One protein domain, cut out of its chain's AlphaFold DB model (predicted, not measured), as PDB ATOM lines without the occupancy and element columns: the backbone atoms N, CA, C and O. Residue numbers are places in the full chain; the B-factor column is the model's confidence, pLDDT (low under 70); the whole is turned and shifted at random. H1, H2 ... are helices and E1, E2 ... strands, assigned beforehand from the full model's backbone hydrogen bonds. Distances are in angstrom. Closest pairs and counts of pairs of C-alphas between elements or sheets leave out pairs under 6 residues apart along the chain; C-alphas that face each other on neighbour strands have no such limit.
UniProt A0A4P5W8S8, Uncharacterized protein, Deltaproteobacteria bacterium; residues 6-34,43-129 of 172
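Overview. This is residues 6 to 34 and 43 to 129 of the 172 residues of an uncharacterized protein of Deltaproteobacteria bacterium (UniProt A0A4P5W8S8). A small three-stranded sheet with H4 over one face makes one part of the domain, and the long helix H1 runs along one side, apart from both, with the short helix H5 between H1 and the sheet. The printed part has 116 residues, with H1 H2 E1 H3 H4 E2 E3 H5 H6 along the chain, six named helices and three named strands, a mixed class. The antiparallel sheet has the order E1, E3, E2. The whole is compact, with a radius of gyration of the C-alphas of 14.9 A and spans of 43 by 35 by 31 A.

Along the chain. Find C-alpha 6 at (80.797, -27.770, -20.089); from there H1 runs 38.0 A to residue 31. After the cut come H2, residues 48 to 51, E1, 54 to 56, and H3, 59 to 63. H4, 65 to 77, measures 17.9 A, E2, 81 to 87, 16.3 A, and E3, 92 to 97, 15.6 A. H5 is 115 to 119; H6, 122 to 126, ends at (110.156, -25.905, -4.914).

Arrangement. Look first at H1: its residues 15 to 19 only just touch H5, with 3 pairs of C-alphas within 8 A, the closest those of Arg 15 and Leu 115, 5.5 A. H2 and H3 only graze the sheet. In the sheet, N 55 and O 93 of E1 and E3 are 2.9 A apart; in the hairpin E2 and E3, N 94 and O 85 are 2.8 A apart. E1, H3 H4, E2 form a split strand-helix-strand unit, two same-way strands with E3 between them and a right-handed crossover. H4 is on the sheet at a height of 6.9 A, its closest C-alphas to E2 being His 75 and Trp 81, 5.3 A. H3 and H4 touch only at the corner, with Thr 61 and Arg 68 closest, C-alphas 4.8 A apart. H5 and H6 meet only through their link. H1, H3, H4 and H5 have every O i to N i+4 pair within hydrogen-bond range, H6 0 of 1, with 1 of 2 O i to N i+3 pairs; H2 is too short for an i+4 pair.

Size, cuts and confidence. The C-alphas of Leu 31 and Ala 103, the two farthest apart, are 44.1 A apart. Residues 35 to 42 are not printed, and C-alphas 34 and 43 are 22.7 A apart across this cut. The link from E3 to H5, residues 98 to 114, is long. No printed residue has a pLDDT under 70.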
ATOM      1  N   LEU A   6      80.019 -28.867 -19.508       92.69
ATOM      2  CA  LEU A   6      80.797 -27.770 -20.089       92.69
ATOM      3  C   LEU A   6      81.963 -27.343 -19.185       92.69
ATOM      4  O   LEU A   6      83.088 -27.185 -19.654       92.69
ATOM      5  N   ARG A   7      81.723 -27.183 -17.876       92.00
ATOM      6  CA  ARG A   7      82.782 -26.809 -16.924       92.00
ATOM      7  C   ARG A   7      83.830 -27.906 -16.808       92.00
ATOM      8  O   ARG A   7      85.015 -27.590 -16.754       92.00
ATOM      9  N   ILE A   8      83.413 -29.173 -16.812       93.31
ATOM     10  CA  ILE A   8      84.331 -30.319 -16.804       93.31
ATOM     11  C   ILE A   8      85.243 -30.277 -18.033       93.31
ATOM     12  O   ILE A   8      86.460 -30.429 -17.888       93.31
ATOM     13  N   LEU A   9      84.687 -30.026 -19.221       94.50
ATOM     14  CA  LEU A   9      85.457 -29.914 -20.459       94.50
ATOM     15  C   LEU A   9      86.460 -28.756 -20.393       94.50
ATOM     16  O   LEU A   9      87.654 -28.976 -20.591       94.50
ATOM     17  N   VAL A  10      86.006 -27.550 -20.031       94.94
ATOM     18  CA  VAL A  10      86.879 -26.369 -19.901       94.94
ATOM     19  C   VAL A  10      88.008 -26.619 -18.898       94.94
ATOM     20  O   VAL A  10      89.180 -26.408 -19.220       94.94
ATOM     21  N   LYS A  11      87.688 -27.126 -17.699       93.81
ATOM     22  CA  LYS A  11      88.693 -27.470 -16.680       93.81
ATOM     23  C   LYS A  11      89.679 -28.509 -17.194       93.81
ATOM     24  O   LYS A  11      90.866 -28.407 -16.905       93.81
ATOM     25  N   THR A  12      89.207 -29.495 -17.952       94.06
ATOM     26  CA  THR A  12      90.052 -30.557 -18.503       94.06
ATOM     27  C   THR A  12      91.033 -30.010 -19.532       94.06
ATOM     28  O   THR A  12      92.224 -30.290 -19.409       94.06
ATOM     29  N   LEU A  13      90.580 -29.186 -20.480       95.06
ATOM     30  CA  LEU A  13      91.444 -28.567 -21.492       95.06
ATOM     31  C   LEU A  13      92.512 -27.672 -20.856       95.06
ATOM     32  O   LEU A  13      93.703 -27.836 -21.123       95.06
ATOM     33  N   VAL A  14      92.107 -26.787 -19.940       94.50
ATOM     34  CA  VAL A  14      93.051 -25.922 -19.215       94.50
ATOM     35  C   VAL A  14      94.025 -26.751 -18.383       94.50
ATOM     36  O   VAL A  14      95.224 -26.478 -18.370       94.50
ATOM     37  N   ARG A  15      93.542 -27.805 -17.718       94.50
ATOM     38  CA  ARG A  15      94.394 -28.720 -16.955       94.50
ATOM     39  C   ARG A  15      95.445 -29.374 -17.843       94.50
ATOM     40  O   ARG A  15      96.586 -29.457 -17.406       94.50
ATOM     41  N   TRP A  16      95.094 -29.831 -19.042       94.94
ATOM     42  CA  TRP A  16      96.053 -30.426 -19.974       94.94
ATOM     43  C   TRP A  16      97.149 -29.438 -20.372       94.94
ATOM     44  O   TRP A  16      98.326 -29.755 -20.202       94.94
ATOM     45  N   ALA A  17      96.770 -28.232 -20.801       95.25
ATOM     46  CA  ALA A  17      97.723 -27.190 -21.183       95.25
ATOM     47  C   ALA A  17      98.699 -26.857 -20.039       95.25
ATOM     48  O   ALA A  17      99.916 -26.916 -20.210       95.25
ATOM     49  N   LEU A  18      98.168 -26.604 -18.839       93.56
ATOM     50  CA  LEU A  18      98.986 -26.273 -17.671       93.56
ATOM     51  C   LEU A  18      99.825 -27.463 -17.172       93.56
ATOM     52  O   LEU A  18     100.925 -27.278 -16.661       93.56
ATOM     53  N   THR A  19      99.336 -28.699 -17.324       94.75
ATOM     54  CA  THR A  19     100.105 -29.902 -16.958       94.75
ATOM     55  C   THR A  19     101.326 -30.053 -17.859       94.75
ATOM     56  O   THR A  19     102.411 -30.346 -17.356       94.75
ATOM     57  N   ALA A  20     101.172 -29.820 -19.166       95.06
ATOM     58  CA  ALA A  20     102.281 -29.850 -20.114       95.06
ATOM     59  C   ALA A  20     103.320 -28.763 -19.793       95.06
ATOM     60  O   ALA A  20     104.506 -29.068 -19.657       95.06
ATOM     61  N   GLU A  21     102.875 -27.523 -19.571       95.31
ATOM     62  CA  GLU A  21     103.744 -26.413 -19.159       95.31
ATOM     63  C   GLU A  21     104.526 -26.752 -17.877       95.31
ATOM     64  O   GLU A  21     105.752 -26.635 -17.822       95.31
ATOM     65  N   MET A  22     103.833 -27.239 -16.845       93.62
ATOM     66  CA  MET A  22     104.464 -27.595 -15.577       93.62
ATOM     67  C   MET A  22     105.427 -28.772 -15.701       93.62
ATOM     68  O   MET A  22     106.444 -28.783 -15.010       93.62
ATOM     69  N   ALA A  23     105.141 -29.756 -16.553       93.88
ATOM     70  CA  ALA A  23     106.056 -30.866 -16.805       93.88
ATOM     71  C   ALA A  23     107.374 -30.366 -17.414       93.88
ATOM     72  O   ALA A  23     108.448 -30.737 -16.935       93.88
ATOM     73  N   LEU A  24     107.300 -29.463 -18.398       95.44
ATOM     74  CA  LEU A  24     108.477 -28.822 -18.993       95.44
ATOM     75  C   LEU A  24     109.251 -28.007 -17.951       95.44
ATOM     76  O   LEU A  24     110.462 -28.179 -17.796       95.44
ATOM     77  N   ARG A  25     108.544 -27.178 -17.172       94.00
ATOM     78  CA  ARG A  25     109.147 -26.353 -16.119       94.00
ATOM     79  C   ARG A  25     109.849 -27.195 -15.058       94.00
ATOM     80  O   ARG A  25     110.970 -26.886 -14.668       94.00
ATOM     81  N   ARG A  26     109.216 -28.279 -14.609       93.31
ATOM     82  CA  ARG A  26     109.789 -29.220 -13.638       93.31
ATOM     83  C   ARG A  26     111.002 -29.934 -14.192       93.31
ATOM     84  O   ARG A  26     111.992 -30.037 -13.487       93.31
ATOM     85  N   ARG A  27     110.959 -30.384 -15.448       94.62
ATOM     86  CA  ARG A  27     112.120 -31.005 -16.091       94.62
ATOM     87  C   ARG A  27     113.312 -30.051 -16.096       94.62
ATOM     88  O   ARG A  27     114.405 -30.454 -15.726       94.62
ATOM     89  N   TRP A  28     113.088 -28.787 -16.438       95.62
ATOM     90  CA  TRP A  28     114.133 -27.769 -16.408       95.62
ATOM     91  C   TRP A  28     114.657 -27.474 -14.992       95.62
ATOM     92  O   TRP A  28     115.865 -27.367 -14.803       95.62
ATOM     93  N   LEU A  29     113.781 -27.396 -13.985       93.44
ATOM     94  CA  LEU A  29     114.188 -27.222 -12.581       93.44
ATOM     95  C   LEU A  29     114.959 -28.439 -12.042       93.44
ATOM     96  O   LEU A  29     115.977 -28.262 -11.379       93.44
ATOM     97  N   ASN A  30     114.544 -29.654 -12.407       91.69
ATOM     98  CA  ASN A  30     115.229 -30.903 -12.062       91.69
ATOM     99  C   ASN A  30     116.659 -30.938 -12.599       91.69
ATOM    100  O   ASN A  30     117.563 -31.360 -11.881       91.69
ATOM    101  N   LEU A  31     116.887 -30.435 -13.818       94.12
ATOM    102  CA  LEU A  31     118.236 -30.299 -14.381       94.12
ATOM    103  C   LEU A  31     119.116 -29.313 -13.595       94.12
ATOM    104  O   LEU A  31     120.335 -29.398 -13.662       94.12
ATOM    105  N   ARG A  32     118.510 -28.399 -12.828       93.81
ATOM    106  CA  ARG A  32     119.199 -27.455 -11.934       93.81
ATOM    107  C   ARG A  32     119.318 -27.961 -10.492       93.81
ATOM    108  O   ARG A  32     119.719 -27.198  -9.620       93.81
ATOM    109  N   GLY A  33     118.949 -29.214 -10.228       90.38
ATOM    110  CA  GLY A  33     119.004 -29.810  -8.892       90.38
ATOM    111  C   GLY A  33     117.824 -29.468  -7.973       90.38
ATOM    112  O   GLY A  33     117.848 -29.845  -6.805       90.38
ATOM    113  N   GLU A  34     116.777 -28.804  -8.471       92.56
ATOM    114  CA  GLU A  34     115.531 -28.550  -7.728       92.56
ATOM    115  C   GLU A  34     114.452 -29.587  -8.095       92.56
ATOM    116  O   GLU A  34     114.427 -30.028  -9.234       92.56
ATOM    117  N   CYS A  43      97.655 -38.772   0.117       91.81
ATOM    118  CA  CYS A  43      96.578 -37.893   0.558       91.81
ATOM    119  C   CYS A  43      95.685 -38.622   1.574       91.81
ATOM    120  O   CYS A  43      95.007 -39.576   1.208       91.81
ATOM    121  N   GLY A  44      95.636 -38.127   2.812       90.94
ATOM    122  CA  GLY A  44      94.739 -38.626   3.862       90.94
ATOM    123  C   GLY A  44      93.331 -38.018   3.843       90.94
ATOM    124  O   GLY A  44      92.582 -38.199   4.793       90.94
ATOM    125  N   SER A  45      92.972 -37.248   2.809       90.38
ATOM    126  CA  SER A  45      91.653 -36.604   2.673       90.38
ATOM    127  C   SER A  45      91.233 -35.710   3.859       90.38
ATOM    128  O   SER A  45      90.047 -35.522   4.098       90.38
ATOM    129  N   CYS A  46      92.188 -35.080   4.557       92.31
ATOM    130  CA  CYS A  46      91.916 -34.173   5.687       92.31
ATOM    131  C   CYS A  46      91.230 -32.845   5.294       92.31
ATOM    132  O   CYS A  46      90.789 -32.077   6.149       92.31
ATOM    133  N   ALA A  47      91.169 -32.546   3.991       92.88
ATOM    134  CA  ALA A  47      90.544 -31.362   3.397       92.88
ATOM    135  C   ALA A  47      91.116 -29.989   3.809       92.88
ATOM    136  O   ALA A  47      90.589 -28.964   3.385       92.88
ATOM    137  N   ARG A  48      92.236 -29.929   4.544       92.50
ATOM    138  CA  ARG A  48      92.856 -28.657   4.972       92.50
ATOM    139  C   ARG A  48      93.278 -27.770   3.801       92.50
ATOM    140  O   ARG A  48      93.035 -26.569   3.806       92.50
ATOM    141  N   CYS A  49      93.803 -28.367   2.731       91.12
ATOM    142  CA  CYS A  49      94.119 -27.636   1.501       91.12
ATOM    143  C   CYS A  49      92.874 -27.121   0.750       91.12
ATOM    144  O   CYS A  49      92.995 -26.216  -0.076       91.12
ATOM    145  N   CYS A  50      91.689 -27.674   1.029       91.31
ATOM    146  CA  CYS A  50      90.418 -27.238   0.452       91.31
ATOM    147  C   CYS A  50      89.757 -26.106   1.253       91.31
ATOM    148  O   CYS A  50      88.934 -25.395   0.680       91.31
ATOM    149  N   ASP A  51      90.091 -25.936   2.539       91.81
ATOM    150  CA  ASP A  51      89.510 -24.894   3.402       91.81
ATOM    151  C   ASP A  51      89.872 -23.492   2.925       91.81
ATOM    152  O   ASP A  51      89.012 -22.621   2.802       91.81
ATOM    153  N   ALA A  52      91.158 -23.299   2.638       92.69
ATOM    154  CA  ALA A  52      91.714 -22.018   2.240       92.69
ATOM    155  C   ALA A  52      92.663 -22.175   1.041       92.69
ATOM    156  O   ALA A  52      93.878 -21.980   1.190       92.69
ATOM    157  N   PRO A  53      92.154 -22.536  -0.161       94.38
ATOM    158  CA  PRO A  53      92.986 -22.597  -1.351       94.38
ATOM    159  C   PRO A  53      93.691 -21.255  -1.521       94.38
ATOM    160  O   PRO A  53      93.052 -20.203  -1.536       94.38
ATOM    161  N   THR A  54      95.014 -21.293  -1.605       93.56
ATOM    162  CA  THR A  54      95.837 -20.088  -1.668       93.56
ATOM    163  C   THR A  54      96.675 -20.132  -2.929       93.56
ATOM    164  O   THR A  54      97.358 -21.121  -3.193       93.56
ATOM    165  N   LEU A  55      96.617 -19.061  -3.714       93.69
ATOM    166  CA  LEU A  55      97.422 -18.910  -4.917       93.69
ATOM    167  C   LEU A  55      98.339 -17.705  -4.796       93.69
ATOM    168  O   LEU A  55      97.887 -16.585  -4.552       93.69
ATOM    169  N   GLN A  56      99.623 -17.937  -5.047       92.56
ATOM    170  CA  GLN A  56     100.558 -16.864  -5.334       92.56
ATOM    171  C   GLN A  56     100.438 -16.457  -6.799       92.56
ATOM    172  O   GLN A  56     100.403 -17.301  -7.693       92.56
ATOM    173  N   THR A  57     100.372 -15.153  -7.041       93.31
ATOM    174  CA  THR A  57     100.154 -14.594  -8.375       93.31
ATOM    175  C   THR A  57     101.362 -13.814  -8.882       93.31
ATOM    176  O   THR A  57     102.233 -13.372  -8.124       93.31
ATOM    177  N   GLY A  58     101.420 -13.634 -10.202       93.00
ATOM    178  CA  GLY A  58     102.403 -12.766 -10.841       93.00
ATOM    179  C   GLY A  58     102.197 -11.292 -10.477       93.00
ATOM    180  O   GLY A  58     101.107 -10.867 -10.092       93.00
ATOM    181  N   VAL A  59     103.250 -10.482 -10.641       93.50
ATOM    182  CA  VAL A  59     103.210  -9.037 -10.335       93.50
ATOM    183  C   VAL A  59     102.105  -8.326 -11.122       93.50
ATOM    184  O   VAL A  59     101.403  -7.487 -10.563       93.50
ATOM    185  N   LEU A  60     101.915  -8.692 -12.394       94.75
ATOM    186  CA  LEU A  60     100.902  -8.086 -13.258       94.75
ATOM    187  C   LEU A  60      99.484  -8.358 -12.748       94.75
ATOM    188  O   LEU A  60      98.714  -7.420 -12.577       94.75
ATOM    189  N   THR A  61      99.159  -9.611 -12.414       95.12
ATOM    190  CA  THR A  61      97.855  -9.979 -11.836       95.12
ATOM    191  C   THR A  61      97.616  -9.308 -10.484       95.12
ATOM    192  O   THR A  61      96.492  -8.923 -10.178       95.12
ATOM    193  N   ALA A  62      98.658  -9.134  -9.669       92.38
ATOM    194  CA  ALA A  62      98.529  -8.474  -8.375       92.38
ATOM    195  C   ALA A  62      98.275  -6.958  -8.507       92.38
ATOM    196  O   ALA A  62      97.446  -6.403  -7.776       92.38
ATOM    197  N   ARG A  63      98.977  -6.291  -9.436       91.06
ATOM    198  CA  ARG A  63      98.975  -4.824  -9.576       91.06
ATOM    199  C   ARG A  63      97.893  -4.293 -10.515       91.06
ATOM    200  O   ARG A  63      97.278  -3.285 -10.185       91.06
ATOM    201  N   LEU A  64      97.636  -4.952 -11.645       95.88
ATOM    202  CA  LEU A  64      96.707  -4.465 -12.668       95.88
ATOM    203  C   LEU A  64      95.259  -4.870 -12.334       95.88
ATOM    204  O   LEU A  64      94.944  -6.065 -12.350       95.88
ATOM    205  N   PRO A  65      94.344  -3.914 -12.062       95.25
ATOM    206  CA  PRO A  65      92.982  -4.226 -11.624       95.25
ATOM    207  C   PRO A  65      92.197  -5.091 -12.612       95.25
ATOM    208  O   PRO A  65      91.465  -5.980 -12.183       95.25
ATOM    209  N   THR A  66      92.360  -4.865 -13.917       97.38
ATOM    210  CA  THR A  66      91.654  -5.618 -14.964       97.38
ATOM    211  C   THR A  66      92.094  -7.078 -15.000       97.38
ATOM    212  O   THR A  66      91.249  -7.966 -14.910       97.38
ATOM    213  N   LEU A  67      93.407  -7.342 -15.029       96.38
ATOM    214  CA  LEU A  67      93.930  -8.714 -14.986       96.38
ATOM    215  C   LEU A  67      93.526  -9.423 -13.697       96.38
ATOM    216  O   LEU A  67      93.121 -10.583 -13.727       96.38
ATOM    217  N   ARG A  68      93.567  -8.708 -12.566       96.62
ATOM    218  CA  ARG A  68      93.096  -9.234 -11.285       96.62
ATOM    219  C   ARG A  68      91.628  -9.638 -11.347       96.62
ATOM    220  O   ARG A  68      91.290 -10.734 -10.921       96.62
ATOM    221  N   ARG A  69      90.752  -8.778 -11.876       97.00
ATOM    222  CA  ARG A  69      89.313  -9.069 -12.004       97.00
ATOM    223  C   ARG A  69      89.065 -10.293 -12.878       97.00
ATOM    224  O   ARG A  69      88.300 -11.153 -12.464       97.00
ATOM    225  N   ILE A  70      89.741 -10.402 -14.023       97.12
ATOM    226  CA  ILE A  70      89.630 -11.566 -14.918       97.12
ATOM    227  C   ILE A  70      90.075 -12.842 -14.195       97.12
ATOM    228  O   ILE A  70      89.355 -13.839 -14.198       97.12
ATOM    229  N   PHE A  71      91.220 -12.797 -13.510       96.12
ATOM    230  CA  PHE A  71      91.739 -13.924 -12.738       96.12
ATOM    231  C   PHE A  71      90.762 -14.369 -11.641       96.12
ATOM    232  O   PHE A  71      90.425 -15.547 -11.533       96.12
ATOM    233  N   LEU A  72      90.261 -13.427 -10.841       97.19
ATOM    234  CA  LEU A  72      89.307 -13.722  -9.771       97.19
ATOM    235  C   LEU A  72      87.973 -14.243 -10.321       97.19
ATOM    236  O   LEU A  72      87.422 -15.192  -9.770       97.19
ATOM    237  N   ALA A  73      87.478 -13.672 -11.424       97.44
ATOM    238  CA  ALA A  73      86.261 -14.130 -12.086       97.44
ATOM    239  C   ALA A  73      86.409 -15.567 -12.601       97.44
ATOM    240  O   ALA A  73      85.518 -16.385 -12.378       97.44
ATOM    241  N   TRP A  74      87.552 -15.904 -13.206       95.94
ATOM    242  CA  TRP A  74      87.869 -17.274 -13.608       95.94
ATOM    243  C   TRP A  74      87.805 -18.240 -12.419       95.94
ATOM    244  O   TRP A  74      87.107 -19.252 -12.473       95.94
ATOM    245  N   HIS A  75      88.485 -17.915 -11.316       96.38
ATOM    246  CA  HIS A  75      88.486 -18.770 -10.128       96.38
ATOM    247  C   HIS A  75      87.096 -18.923  -9.504       96.38
ATOM    248  O   HIS A  75      86.721 -20.034  -9.134       96.38
ATOM    249  N   ARG A  76      86.296 -17.858  -9.471       96.25
ATOM    250  CA  ARG A  76      84.922 -17.913  -8.971       96.25
ATOM    251  C   ARG A  76      84.012 -18.762  -9.859       96.25
ATOM    252  O   ARG A  76      83.357 -19.673  -9.366       96.25
ATOM    253  N   VAL A  77      83.975 -18.480 -11.161       94.19
ATOM    254  CA  VAL A  77      83.009 -19.082 -12.099       94.19
ATOM    255  C   VAL A  77      83.391 -20.506 -12.484       94.19
ATOM    256  O   VAL A  77      82.528 -21.379 -12.563       94.19
ATOM    257  N   VAL A  78      84.679 -20.741 -12.743       93.81
ATOM    258  CA  VAL A  78      85.165 -22.046 -13.186       93.81
ATOM    259  C   VAL A  78      85.500 -22.899 -11.977       93.81
ATOM    260  O   VAL A  78      84.945 -23.982 -11.839       93.81
ATOM    261  N   ASN A  79      86.359 -22.429 -11.073       94.31
ATOM    262  CA  ASN A  79      86.883 -23.269  -9.990       94.31
ATOM    263  C   ASN A  79      86.005 -23.317  -8.733       94.31
ATOM    264  O   ASN A  79      86.285 -24.134  -7.859       94.31
ATOM    265  N   GLY A  80      84.963 -22.484  -8.639       94.69
ATOM    266  CA  GLY A  80      84.112 -22.408  -7.450       94.69
ATOM    267  C   GLY A  80      84.858 -21.845  -6.242       94.69
ATOM    268  O   GLY A  80      84.736 -22.360  -5.133       94.69
ATOM    269  N   TRP A  81      85.719 -20.848  -6.455       96.56
ATOM    270  CA  TRP A  81      86.539 -20.245  -5.405       96.56
ATOM    271  C   TRP A  81      86.175 -18.781  -5.196       96.56
ATOM    272  O   TRP A  81      86.411 -17.941  -6.065       96.56
ATOM    273  N   ASP A  82      85.659 -18.468  -4.014       96.50
ATOM    274  CA  ASP A  82      85.355 -17.095  -3.622       96.50
ATOM    275  C   ASP A  82      86.550 -16.471  -2.914       96.50
ATOM    276  O   ASP A  82      87.101 -17.061  -1.990       96.50
ATOM    277  N   LEU A  83      86.960 -15.274  -3.331       97.38
ATOM    278  CA  LEU A  83      88.048 -14.560  -2.670       97.38
ATOM    279  C   LEU A  83      87.632 -14.180  -1.243       97.38
ATOM    280  O   LEU A  83      86.615 -13.519  -1.054       97.38
ATOM    281  N   VAL A  84      88.452 -14.551  -0.262       97.19
ATOM    282  CA  VAL A  84      88.273 -14.179   1.151       97.19
ATOM    283  C   VAL A  84      89.251 -13.081   1.536       97.19
ATOM    284  O   VAL A  84      88.882 -12.099   2.172       97.19
ATOM    285  N   ARG A  85      90.520 -13.239   1.145       96.31
ATOM    286  CA  ARG A  85      91.593 -12.323   1.530       96.31
ATOM    287  C   ARG A  85      92.603 -12.173   0.407       96.31
ATOM    288  O   ARG A  85      92.922 -13.123  -0.302       96.31
ATOM    289  N   MET A  86      93.142 -10.970   0.283       95.38
ATOM    290  CA  MET A  86      94.260 -10.665  -0.600       95.38
ATOM    291  C   MET A  86      95.392 -10.072   0.229       95.38
ATOM    292  O   MET A  86      95.209  -9.043   0.873       95.38
ATOM    293  N   ASP A  87      96.567 -10.684   0.153       94.19
ATOM    294  CA  ASP A  87      97.812 -10.087   0.619       94.19
ATOM    295  C   ASP A  87      98.569  -9.527  -0.588       94.19
ATOM    296  O   ASP A  87      99.097 -10.261  -1.427       94.19
ATOM    297  N   ARG A  88      98.600  -8.196  -0.688       87.38
ATOM    298  CA  ARG A  88      99.265  -7.496  -1.792       87.38
ATOM    299  C   ARG A  88     100.786  -7.545  -1.695       87.38
ATOM    300  O   ARG A  88     101.430  -7.511  -2.741       87.38
ATOM    301  N   SER A  89     101.342  -7.625  -0.486       89.88
ATOM    302  CA  SER A  89     102.792  -7.653  -0.270       89.88
ATOM    303  C   SER A  89     103.377  -8.971  -0.783       89.88
ATOM    304  O   SER A  89     104.270  -8.979  -1.631       89.88
ATOM    305  N   SER A  90     102.750 -10.082  -0.399       91.12
ATOM    306  CA  SER A  90     103.151 -11.433  -0.800       91.12
ATOM    307  C   SER A  90     102.543 -11.885  -2.136       91.12
ATOM    308  O   SER A  90     102.912 -12.937  -2.665       91.12
ATOM    309  N   ARG A  91     101.631 -11.083  -2.714       95.12
ATOM    310  CA  ARG A  91     100.854 -11.376  -3.939       95.12
ATOM    311  C   ARG A  91     100.020 -12.656  -3.823       95.12
ATOM    312  O   ARG A  91      99.889 -13.410  -4.792       95.12
ATOM    313  N   LEU A  92      99.468 -12.899  -2.637       95.12
ATOM    314  CA  LEU A  92      98.677 -14.086  -2.315       95.12
ATOM    315  C   LEU A  92      97.186 -13.767  -2.362       95.12
ATOM    316  O   LEU A  92      96.729 -12.804  -1.743       95.12
ATOM    317  N   PHE A  93      96.422 -14.611  -3.047       97.06
ATOM    318  CA  PHE A  93      94.965 -14.632  -2.970       97.06
ATOM    319  C   PHE A  93      94.533 -15.884  -2.214       97.06
ATOM    320  O   PHE A  93      94.897 -16.996  -2.594       97.06
ATOM    321  N   VAL A  94      93.769 -15.682  -1.144       96.31
ATOM    322  CA  VAL A  94      93.202 -16.735  -0.302       96.31
ATOM    323  C   VAL A  94      91.719 -16.832  -0.607       96.31
ATOM    324  O   VAL A  94      90.995 -15.832  -0.553       96.31
ATOM    325  N   PHE A  95      91.275 -18.039  -0.920       97.44
ATOM    326  CA  PHE A  95      89.913 -18.320  -1.336       97.44
ATOM    327  C   PHE A  95      89.177 -19.187  -0.318       97.44
ATOM    328  O   PHE A  95      89.785 -19.830   0.529       97.44
ATOM    329  N   ARG A  96      87.856 -19.244  -0.462       95.69
ATOM    330  CA  ARG A  96      86.971 -20.258   0.104       95.69
ATOM    331  C   ARG A  96      86.501 -21.159  -1.032       95.69
ATOM    332  O   ARG A  96      86.011 -20.660  -2.046       95.69
ATOM    333  N   CYS A  97      86.627 -22.470  -0.866       95.56
ATOM    334  CA  CYS A  97      86.148 -23.439  -1.849       95.56
ATOM    335  C   CYS A  97      84.647 -23.712  -1.671       95.56
ATOM    336  O   CYS A  97      84.216 -24.105  -0.590       95.56
ATOM    337  N   THR A  98      83.848 -23.572  -2.731       94.88
ATOM    338  CA  THR A  98      82.404 -23.878  -2.708       94.88
ATOM    339  C   THR A  98      82.085 -25.352  -2.970       94.88
ATOM    340  O   THR A  98      80.922 -25.742  -2.928       94.88
ATOM    341  N   HIS A  99      83.097 -26.162  -3.286       94.31
ATOM    342  CA  HIS A  99      82.965 -27.599  -3.553       94.31
ATOM    343  C   HIS A  99      83.222 -28.475  -2.319       94.31
ATOM    344  O   HIS A  99      83.024 -29.688  -2.368       94.31
ATOM    345  N   LEU A 100      83.698 -27.880  -1.221       94.62
ATOM    346  CA  LEU A 100      83.959 -28.594   0.021       94.62
ATOM    347  C   LEU A 100      82.664 -28.735   0.826       94.62
ATOM    348  O   LEU A 100      82.085 -27.741   1.262       94.62
ATOM    349  N   HIS A 101      82.224 -29.971   1.044       93.19
ATOM    350  CA  HIS A 101      81.062 -30.250   1.871       93.19
ATOM    351  C   HIS A 101      81.397 -29.996   3.354       93.19
ATOM    352  O   HIS A 101      82.346 -30.591   3.864       93.19
ATOM    353  N   PRO A 102      80.624 -29.175   4.088       90.88
ATOM    354  CA  PRO A 102      80.982 -28.764   5.448       90.88
ATOM    355  C   PRO A 102      80.997 -29.929   6.449       90.88
ATOM    356  O   PRO A 102      81.939 -30.036   7.224       90.88
ATOM    357  N   ALA A 103      80.003 -30.827   6.395       91.69
ATOM    358  CA  ALA A 103      79.914 -31.959   7.326       91.69
ATOM    359  C   ALA A 103      80.867 -33.114   6.971       91.69
ATOM    360  O   ALA A 103      81.698 -33.508   7.779       91.69
ATOM    361  N   THR A 104      80.780 -33.649   5.747       92.75
ATOM    362  CA  THR A 104      81.594 -34.804   5.329       92.75
ATOM    363  C   THR A 104      83.036 -34.450   4.984       92.75
ATOM    364  O   THR A 104      83.856 -35.353   4.840       92.75
ATOM    365  N   ARG A 105      83.351 -33.157   4.805       92.06
ATOM    366  CA  ARG A 105      84.669 -32.661   4.374       92.06
ATOM    367  C   ARG A 105      85.101 -33.180   2.995       92.06
ATOM    368  O   ARG A 105      86.267 -33.074   2.624       92.06
ATOM    369  N   GLN A 106      84.168 -33.711   2.203       92.25
ATOM    370  CA  GLN A 106      84.446 -34.246   0.870       92.25
ATOM    371  C   GLN A 106      84.301 -33.177  -0.215       92.25
ATOM    372  O   GLN A 106      83.519 -32.236  -0.086       92.25
ATOM    373  N   CYS A 107      85.062 -33.328  -1.300       92.31
ATOM    374  CA  CYS A 107      84.994 -32.445  -2.460       92.31
ATOM    375  C   CYS A 107      84.027 -33.013  -3.504       92.31
ATOM    376  O   CYS A 107      84.273 -34.086  -4.053       92.31
ATOM    377  N   ASP A 108      82.970 -32.273  -3.827       92.12
ATOM    378  CA  ASP A 108      81.962 -32.707  -4.804       92.12
ATOM    379  C   ASP A 108      82.395 -32.538  -6.276       92.12
ATOM    380  O   ASP A 108      81.728 -33.035  -7.180       92.12
ATOM    381  N   SER A 109      83.539 -31.891  -6.526       92.31
ATOM    382  CA  SER A 109      84.184 -31.765  -7.844       92.31
ATOM    383  C   SER A 109      85.537 -32.479  -7.906       92.31
ATOM    384  O   SER A 109      86.422 -32.115  -8.683       92.31
ATOM    385  N   TYR A 110      85.739 -33.521  -7.090       90.38
ATOM    386  CA  TYR A 110      87.046 -34.167  -6.956       90.38
ATOM    387  C   TYR A 110      87.628 -34.649  -8.297       90.38
ATOM    388  O   TYR A 110      88.823 -34.472  -8.536       90.38
ATOM    389  N   ALA A 111      86.816 -35.208  -9.199       90.62
ATOM    390  CA  ALA A 111      87.275 -35.703 -10.504       90.62
ATOM    391  C   ALA A 111      87.687 -34.574 -11.475       90.62
ATOM    392  O   ALA A 111      88.707 -34.666 -12.172       90.62
ATOM    393  N   SER A 112      86.921 -33.484 -11.485       93.19
ATOM    394  CA  SER A 112      87.119 -32.308 -12.339       93.19
ATOM    395  C   SER A 112      88.008 -31.238 -11.704       93.19
ATOM    396  O   SER A 112      88.234 -30.200 -12.324       93.19
ATOM    397  N   ARG A 113      88.545 -31.480 -10.500       92.94
ATOM    398  CA  ARG A 113      89.305 -30.489  -9.729       92.94
ATOM    399  C   ARG A 113      90.414 -29.816 -10.551       92.94
ATOM    400  O   ARG A 113      91.107 -30.500 -11.322       92.94
ATOM    401  N   PRO A 114      90.615 -28.495 -10.371       94.00
ATOM    402  CA  PRO A 114      91.615 -27.749 -11.121       94.00
ATOM    403  C   PRO A 114      93.026 -28.243 -10.816       94.00
ATOM    404  O   PRO A 114      93.281 -28.853  -9.772       94.00
ATOM    405  N   LEU A 115      93.967 -27.934 -11.714       93.38
ATOM    406  CA  LEU A 115      95.356 -28.367 -11.569       93.38
ATOM    407  C   LEU A 115      95.966 -27.920 -10.237       93.38
ATOM    408  O   LEU A 115      96.632 -28.722  -9.603       93.38
ATOM    409  N   ALA A 116      95.662 -26.711  -9.756       92.81
ATOM    410  CA  ALA A 116      96.128 -26.234  -8.454       92.81
ATOM    411  C   ALA A 116      95.745 -27.170  -7.285       92.81
ATOM    412  O   ALA A 116      96.583 -27.462  -6.439       92.81
ATOM    413  N   CYS A 117      94.519 -27.716  -7.265       93.19
ATOM    414  CA  CYS A 117      94.128 -28.732  -6.276       93.19
ATOM    415  C   CYS A 117      94.815 -30.076  -6.516       93.19
ATOM    416  O   CYS A 117      95.120 -30.802  -5.576       93.19
ATOM    417  N   ARG A 118      94.970 -30.462  -7.784       92.44
ATOM    418  CA  ARG A 118      95.489 -31.779  -8.174       92.44
ATOM    419  C   ARG A 118      96.996 -31.896  -7.974       92.44
ATOM    420  O   ARG A 118      97.493 -32.996  -7.772       92.44
ATOM    421  N   ASP A 119      97.685 -30.769  -8.064       93.25
ATOM    422  CA  ASP A 119      99.128 -30.670  -7.951       93.25
ATOM    423  C   ASP A 119      99.606 -30.459  -6.515       93.25
ATOM    424  O   ASP A 119     100.774 -30.700  -6.223       93.25
ATOM    425  N   TYR A 120      98.731 -30.054  -5.594       93.12
ATOM    426  CA  TYR A 120      99.088 -29.974  -4.183       93.12
ATOM    427  C   TYR A 120      99.494 -31.362  -3.633       93.12
ATOM    428  O   TYR A 120      98.790 -32.341  -3.894       93.12
ATOM    429  N   PRO A 121     100.581 -31.472  -2.843       94.56
ATOM    430  CA  PRO A 121     101.505 -30.409  -2.416       94.56
ATOM    431  C   PRO A 121     102.779 -30.280  -3.278       94.56
ATOM    432  O   PRO A 121     103.722 -29.604  -2.881       94.56
ATOM    433  N   ARG A 122     102.853 -30.915  -4.455       93.50
ATOM    434  CA  ARG A 122     104.072 -30.979  -5.290       93.50
ATOM    435  C   ARG A 122     104.642 -29.606  -5.637       93.50
ATOM    436  O   ARG A 122     105.859 -29.453  -5.670       93.50
ATOM    437  N   GLY A 123     103.793 -28.609  -5.886       90.44
ATOM    438  CA  GLY A 123     104.238 -27.231  -6.124       90.44
ATOM    439  C   GLY A 123     105.040 -26.628  -4.960       90.44
ATOM    440  O   GLY A 123     105.956 -25.846  -5.204       90.44
ATOM    441  N   LEU A 124     104.757 -27.031  -3.716       92.44
ATOM    442  CA  LEU A 124     105.436 -26.523  -2.520       92.44
ATOM    443  C   LEU A 124     106.862 -27.057  -2.374       92.44
ATOM    444  O   LEU A 124     107.681 -26.403  -1.745       92.44
ATOM    445  N   LEU A 125     107.197 -28.192  -2.996       94.44
ATOM    446  CA  LEU A 125     108.545 -28.777  -2.928       94.44
ATOM    447  C   LEU A 125     109.627 -27.875  -3.531       94.44
ATOM    448  O   LEU A 125     110.805 -28.086  -3.282       94.44
ATOM    449  N   PHE A 126     109.241 -26.888  -4.336       91.38
ATOM    450  CA  PHE A 126     110.156 -25.905  -4.914       91.38
ATOM    451  C   PHE A 126     110.373 -24.688  -4.004       91.38
ATOM    452  O   PHE A 126     111.095 -23.764  -4.376       91.38
ATOM    453  N   GLN A 127     109.733 -24.648  -2.833       90.88
ATOM    454  CA  GLN A 127     110.008 -23.642  -1.816       90.88
ATOM    455  C   GLN A 127     111.276 -24.007  -1.033       90.88
ATOM    456  O   GLN A 127     111.570 -25.193  -0.854       90.88
ATOM    457  N   PRO A 128     112.002 -23.008  -0.496       91.25
ATOM    458  CA  PRO A 128     113.150 -23.262   0.371       91.25
ATOM    459  C   PRO A 128     112.805 -24.173   1.554       91.25
ATOM    460  O   PRO A 128     113.598 -25.044   1.898       91.25
ATOM    461  N   TRP A 129     111.605 -24.008   2.123       92.31
ATOM    462  CA  TRP A 129     111.083 -24.814   3.222       92.31
ATOM    463  C   TRP A 129     109.580 -25.094   3.020       92.31
ATOM    464  O   TRP A 129     108.760 -24.234   3.326       92.31
TER     465      TRP A 129